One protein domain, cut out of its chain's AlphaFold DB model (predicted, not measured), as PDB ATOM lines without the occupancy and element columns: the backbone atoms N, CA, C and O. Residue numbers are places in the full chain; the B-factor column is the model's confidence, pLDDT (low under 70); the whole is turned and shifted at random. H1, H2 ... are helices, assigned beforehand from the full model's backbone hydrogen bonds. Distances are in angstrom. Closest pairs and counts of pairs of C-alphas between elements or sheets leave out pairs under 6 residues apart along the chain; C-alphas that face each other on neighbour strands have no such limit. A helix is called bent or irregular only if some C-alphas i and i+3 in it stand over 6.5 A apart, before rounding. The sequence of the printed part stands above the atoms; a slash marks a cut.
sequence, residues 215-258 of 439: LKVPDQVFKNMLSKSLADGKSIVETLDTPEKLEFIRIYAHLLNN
ATOM      1  N   LEU A 215     171.790 118.341  74.255       85.75
ATOM      2  CA  LEU A 215     171.403 118.214  75.665       85.75
ATOM      3  C   LEU A 215     169.991 117.646  75.896       85.75
ATOM      4  O   LEU A 215     169.722 117.127  76.970       85.75
ATOM      5  N   LYS A 216     169.082 117.756  74.921       88.62
ATOM      6  CA  LYS A 216     167.677 117.322  75.033       88.62
ATOM      7  C   LYS A 216     167.367 116.040  74.257       88.62
ATOM      8  O   LYS A 216     166.223 115.599  74.242       88.62
ATOM      9  N   VAL A 217     168.354 115.485  73.560       90.38
ATOM     10  CA  VAL A 217     168.167 114.328  72.682       90.38
ATOM     11  C   VAL A 217     168.348 113.040  73.499       90.38
ATOM     12  O   VAL A 217     169.367 112.936  74.188       90.38
ATOM     13  N   PRO A 218     167.433 112.050  73.410       94.69
ATOM     14  CA  PRO A 218     167.586 110.762  74.090       94.69
ATOM     15  C   PRO A 218     168.917 110.080  73.756       94.69
ATOM     16  O   PRO A 218     169.405 110.199  72.631       94.69
ATOM     17  N   ASP A 219     169.487 109.334  74.704       94.19
ATOM     18  CA  ASP A 219     170.815 108.704  74.579       94.19
ATOM     19  C   ASP A 219     170.964 107.879  73.300       94.19
ATOM     20  O   ASP A 219     171.945 108.038  72.577       94.19
ATOM     21  N   GLN A 220     169.952 107.080  72.958       94.56
ATOM     22  CA  GLN A 220     169.961 106.262  71.747       94.56
ATOM     23  C   GLN A 220     170.041 107.105  70.469       94.56
ATOM     24  O   GLN A 220     170.767 106.777  69.530       94.56
ATOM     25  N   VAL A 221     169.314 108.222  70.434       93.62
ATOM     26  CA  VAL A 221     169.314 109.130  69.285       93.62
ATOM     27  C   VAL A 221     170.654 109.864  69.206       93.62
ATOM     28  O   VAL A 221     171.212 109.979  68.120       93.62
ATOM     29  N   PHE A 222     171.223 110.283  70.339       93.69
ATOM     30  CA  PHE A 222     172.541 110.919  70.385       93.69
ATOM     31  C   PHE A 222     173.669 109.968  69.949       93.69
ATOM     32  O   PHE A 222     174.492 110.345  69.114       93.69
ATOM     33  N   LYS A 223     173.665 108.712  70.421       94.56
ATOM     34  CA  LYS A 223     174.580 107.649  69.964       94.56
ATOM     35  C   LYS A 223     174.460 107.422  68.457       94.56
ATOM     36  O   LYS A 223     175.468 107.404  67.754       94.56
ATOM     37  N   ASN A 224     173.235 107.353  67.934       94.44
ATOM     38  CA  ASN A 224     173.001 107.233  66.495       94.44
ATOM     39  C   ASN A 224     173.542 108.444  65.716       94.44
ATOM     40  O   ASN A 224     174.164 108.263  64.671       94.44
ATOM     41  N   MET A 225     173.356 109.669  66.218       91.56
ATOM     42  CA  MET A 225     173.923 110.877  65.605       91.56
ATOM     43  C   MET A 225     175.458 110.843  65.581       91.56
ATOM     44  O   MET A 225     176.047 111.116  64.533       91.56
ATOM     45  N   LEU A 226     176.108 110.462  66.686       91.19
ATOM     46  CA  LEU A 226     177.567 110.312  66.762       91.19
ATOM     47  C   LEU A 226     178.087 109.243  65.797       91.19
ATOM     48  O   LEU A 226     179.034 109.504  65.057       91.19
ATOM     49  N   SER A 227     177.429 108.080  65.746       94.44
ATOM     50  CA  SER A 227     177.827 106.969  64.874       94.44
ATOM     51  C   SER A 227     177.813 107.328  63.384       94.44
ATOM     52  O   SER A 227     178.610 106.797  62.620       94.44
ATOM     53  N   LYS A 228     176.922 108.247  62.979       93.12
ATOM     54  CA  LYS A 228     176.806 108.738  61.597       93.12
ATOM     55  C   LYS A 228     177.780 109.872  61.279       93.12
ATOM     56  O   LYS A 228     178.104 110.071  60.116       93.12
ATOM     57  N   SER A 229     178.187 110.639  62.290       88.19
ATOM     58  CA  SER A 229     178.984 111.862  62.106       88.19
ATOM     59  C   SER A 229     180.496 111.615  62.140       88.19
ATOM     60  O   SER A 229     181.259 112.476  61.716       88.19
ATOM     61  N   LEU A 230     180.936 110.468  62.664       89.56
ATOM     62  CA  LEU A 230     182.345 110.105  62.847       89.56
ATOM     63  C   LEU A 230     182.678 108.861  62.016       89.56
ATOM     64  O   LEU A 230     181.904 107.907  62.016       89.56
ATOM     65  N   ALA A 231     183.842 108.847  61.355       89.19
ATOM     66  CA  ALA A 231     184.281 107.718  60.524       89.19
ATOM     67  C   ALA A 231     184.361 106.394  61.316       89.19
ATOM     68  O   ALA A 231     183.873 105.371  60.845       89.19
ATOM     69  N   ASP A 232     184.841 106.450  62.565       89.44
ATOM     70  CA  ASP A 232     184.900 105.315  63.505       89.44
ATOM     71  C   ASP A 232     183.772 105.356  64.550       89.44
ATOM     72  O   ASP A 232     183.901 104.894  65.688       89.44
ATOM     73  N   GLY A 233     182.635 105.952  64.183       87.50
ATOM     74  CA  GLY A 233     181.578 106.301  65.121       87.50
ATOM     75  C   GLY A 233     180.992 105.115  65.897       87.50
ATOM     76  O   GLY A 233     180.571 105.300  67.035       87.50
ATOM     77  N   LYS A 234     181.000 103.896  65.334       91.25
ATOM     78  CA  LYS A 234     180.527 102.684  66.032       91.25
ATOM     79  C   LYS A 234     181.412 102.320  67.229       91.25
ATOM     80  O   LYS A 234     180.889 102.165  68.327       91.25
ATOM     81  N   SER A 235     182.732 102.278  67.035       92.56
ATOM     82  CA  SER A 235     183.688 101.966  68.107       92.56
ATOM     83  C   SER A 235     183.648 103.025  69.213       92.56
ATOM     84  O   SER A 235     183.601 102.699  70.395       92.56
ATOM     85  N   ILE A 236     183.559 104.306  68.841       88.88
ATOM     86  CA  ILE A 236     183.446 105.400  69.815       88.88
ATOM     87  C   ILE A 236     182.152 105.268  70.628       88.88
ATOM     88  O   ILE A 236     182.185 105.400  71.847       88.88
ATOM     89  N   VAL A 237     181.020 104.959  69.992       93.69
ATOM     90  CA  VAL A 237     179.734 104.775  70.685       93.69
ATOM     91  C   VAL A 237     179.755 103.595  71.662       93.69
ATOM     92  O   VAL A 237     179.144 103.697  72.727       93.69
ATOM     93  N   GLU A 238     180.473 102.515  71.343       94.56
ATOM     94  CA  GLU A 238     180.674 101.376  72.249       94.56
ATOM     95  C   GLU A 238     181.454 101.772  73.512       94.56
ATOM     96  O   GLU A 238     181.127 101.309  74.600       94.56
ATOM     97  N   THR A 239     182.414 102.701  73.408       94.75
ATOM     98  CA  THR A 239     183.157 103.213  74.580       94.75
ATOM     99  C   THR A 239     182.346 104.152  75.486       94.75
ATOM    100  O   THR A 239     182.779 104.447  76.604       94.75
ATOM    101  N   LEU A 240     181.170 104.611  75.032       94.31
ATOM    102  CA  LEU A 240     180.206 105.431  75.785       94.31
ATOM    103  C   LEU A 240     179.156 104.544  76.473       94.31
ATOM    104  O   LEU A 240     177.944 104.689  76.275       94.31
ATOM    105  N   ASP A 241     179.646 103.580  77.240       94.50
ATOM    106  CA  ASP A 241     178.876 102.596  77.999       94.50
ATOM    107  C   ASP A 241     178.233 103.182  79.263       94.50
ATOM    108  O   ASP A 241     177.146 102.750  79.643       94.50
ATOM    109  N   THR A 242     178.851 104.201  79.873       95.56
ATOM    110  CA  THR A 242     178.324 104.854  81.082       95.56
ATOM    111  C   THR A 242     177.579 106.164  80.779       95.56
ATOM    112  O   THR A 242     177.941 106.888  79.838       95.56
ATOM    113  N   PRO A 243     176.545 106.512  81.573       93.00
ATOM    114  CA  PRO A 243     175.795 107.753  81.391       93.00
ATOM    115  C   PRO A 243     176.667 109.000  81.596       93.00
ATOM    116  O   PRO A 243     176.474 109.985  80.892       93.00
ATOM    117  N   GLU A 244     177.681 108.955  82.466       93.44
ATOM    118  CA  GLU A 244     178.591 110.081  82.726       93.44
ATOM    119  C   GLU A 244     179.479 110.378  81.515       93.44
ATOM    120  O   GLU A 244     179.643 111.537  81.127       93.44
ATOM    121  N   LYS A 245     180.036 109.337  80.876       93.56
ATOM    122  CA  LYS A 245     180.814 109.494  79.636       93.56
ATOM    123  C   LYS A 245     179.944 110.087  78.534       93.56
ATOM    124  O   LYS A 245     180.383 110.963  77.788       93.56
ATOM    125  N   LEU A 246     178.703 109.617  78.435       93.69
ATOM    126  CA  LEU A 246     177.762 110.082  77.430       93.69
ATOM    127  C   LEU A 246     177.326 111.531  77.679       93.69
ATOM    128  O   LEU A 246     177.289 112.320  76.735       93.69
ATOM    129  N   GLU A 247     177.064 111.907  78.930       91.19
ATOM    130  CA  GLU A 247     176.773 113.281  79.336       91.19
ATOM    131  C   GLU A 247     177.958 114.211  79.050       91.19
ATOM    132  O   GLU A 247     177.772 115.268  78.444       91.19
ATOM    133  N   PHE A 248     179.184 113.794  79.378       91.81
ATOM    134  CA  PHE A 248     180.401 114.543  79.068       91.81
ATOM    135  C   PHE A 248     180.542 114.813  77.564       91.81
ATOM    136  O   PHE A 248     180.687 115.966  77.150       91.81
ATOM    137  N   ILE A 249     180.441 113.776  76.725       93.44
ATOM    138  CA  ILE A 249     180.534 113.926  75.266       93.44
ATOM    139  C   ILE A 249     179.377 114.764  74.718       93.44
ATOM    140  O   ILE A 249     179.574 115.551  73.796       93.44
ATOM    141  N   ARG A 250     178.175 114.653  75.289       91.94
ATOM    142  CA  ARG A 250     177.009 115.458  74.908       91.94
ATOM    143  C   ARG A 250     177.209 116.939  75.217       91.94
ATOM    144  O   ARG A 250     176.923 117.778  74.360       91.94
ATOM    145  N   ILE A 251     177.729 117.265  76.400       88.75
ATOM    146  CA  ILE A 251     178.108 118.633  76.772       88.75
ATOM    147  C   ILE A 251     179.198 119.136  75.824       88.75
ATOM    148  O   ILE A 251     179.061 120.218  75.255       88.75
ATOM    149  N   TYR A 252     180.235 118.335  75.582       87.50
ATOM    150  CA  TYR A 252     181.343 118.709  74.708       87.50
ATOM    151  C   TYR A 252     180.890 118.937  73.257       87.50
ATOM    152  O   TYR A 252     181.196 119.970  72.670       87.50
ATOM    153  N   ALA A 253     180.063 118.055  72.694       88.12
ATOM    154  CA  ALA A 253     179.483 118.211  71.361       88.12
ATOM    155  C   ALA A 253     178.573 119.446  71.262       88.12
ATOM    156  O   ALA A 253     178.572 120.141  70.242       88.12
ATOM    157  N   HIS A 254     177.809 119.748  72.318       85.69
ATOM    158  CA  HIS A 254     177.012 120.971  72.386       85.69
ATOM    159  C   HIS A 254     177.892 122.226  72.389       85.69
ATOM    160  O   HIS A 254     177.605 123.173  71.654       85.69
ATOM    161  N   LEU A 255     178.981 122.210  73.162       83.75
ATOM    162  CA  LEU A 255     179.964 123.289  73.206       83.75
ATOM    163  C   LEU A 255     180.658 123.464  71.852       83.75
ATOM    164  O   LEU A 255     180.650 124.568  71.323       83.75
ATOM    165  N   LEU A 256     181.151 122.398  71.219       82.62
ATOM    166  CA  LEU A 256     181.795 122.469  69.901       82.62
ATOM    167  C   LEU A 256     180.867 123.007  68.800       82.62
ATOM    168  O   LEU A 256     181.307 123.732  67.911       82.62
ATOM    169  N   ASN A 257     179.566 122.704  68.862       81.25
ATOM    170  CA  ASN A 257     178.582 123.248  67.915       81.25
ATOM    171  C   ASN A 257     178.266 124.735  68.136       81.25
ATOM    172  O   ASN A 257     177.642 125.395  67.283       81.25
ATOM    173  N   ASN A 258     178.700 125.276  69.272       81.19
ATOM    174  CA  ASN A 258     178.670 126.692  69.551       81.19
ATOM    175  C   ASN A 258     179.937 127.358  68.983       81.19
ATOM    176  O   ASN A 258     181.030 127.239  69.529       81.19
TER     177      ASN A 258
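AT A GLANCE: This is residues 215 to 258 of the 439 residues of the protein "Hypothetical protein" of Rotaria sordida (UniProt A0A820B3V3). Three helices make a small open arrangement: H2 and the longer H3 form a V, joined at its point by residues 240 to 242, and H1 lies over one side of this V, making a tilted helical hairpin with H2. The packing is loose on the side of H3, which is near H1 but touches no helix. The printed part has 44 residues with three named helices, in the order H1, H2, H3 along the chain, and no named strand; the class is all helix. It is compact, with a radius of gyration of the C-alphas of 9.6 A, and the C-alphas span 24 by 20 by 14 A.

IN THESE COORDINATES: The printed part begins at Leu 215, with its C-alpha at (171.403, 118.214, 75.665), and residues 215 to 218 come before the first named helix. H1 is residues 219 to 229, from C-alpha 219 at (170.815, 108.704, 74.579), and measures 15.2 A from first to last C-alpha. H2, the shortest at seven residues, is residues 233 to 239. H3 is residues 243 to 256, the longest helix with 14 residues; it measures 19.6 A from first to last C-alpha and ends at C-alpha 256 at (181.795, 122.469, 69.901). Residues 257 and 258 follow it.

HOW THE PARTS SIT: H1 and H2 touch, with 7 pairs of C-alphas within 8 A. Their closest C-alphas are those of Ser 227 and Gly 233, 3.8 A apart. They run opposite ways at a steep tilt of 43 degrees and form a helical hairpin. H1 and H3 are close but not clearly touching, with 2 pairs of C-alphas within 8 A. Their closest C-alphas are those of Asp 219 and Leu 246, 7.6 A apart. These two helices run the same way at a steep tilt of 50 degrees, and their centres are 11.9 A apart. H2 and H3 are only just apart, with their closest C-alphas at 8.4 A. In H1, H2 and H3, every backbone O i to N i+4 pair is within hydrogen-bond range, and no helix is bent or irregular.

THE WHOLE: The two C-alphas farthest apart are those of Glu 238 and Asn 258, at 25.5 A, while the first and last printed C-alphas, of Leu 215 and Asn 258, are 12.7 A apart. The outline is rounded. The printed part has no cut. The links from H1 to H2 and from H2 to H3 have three residues each and are tight. The mean pLDDT of the printed part is 90.9, and no printed residue is under 70.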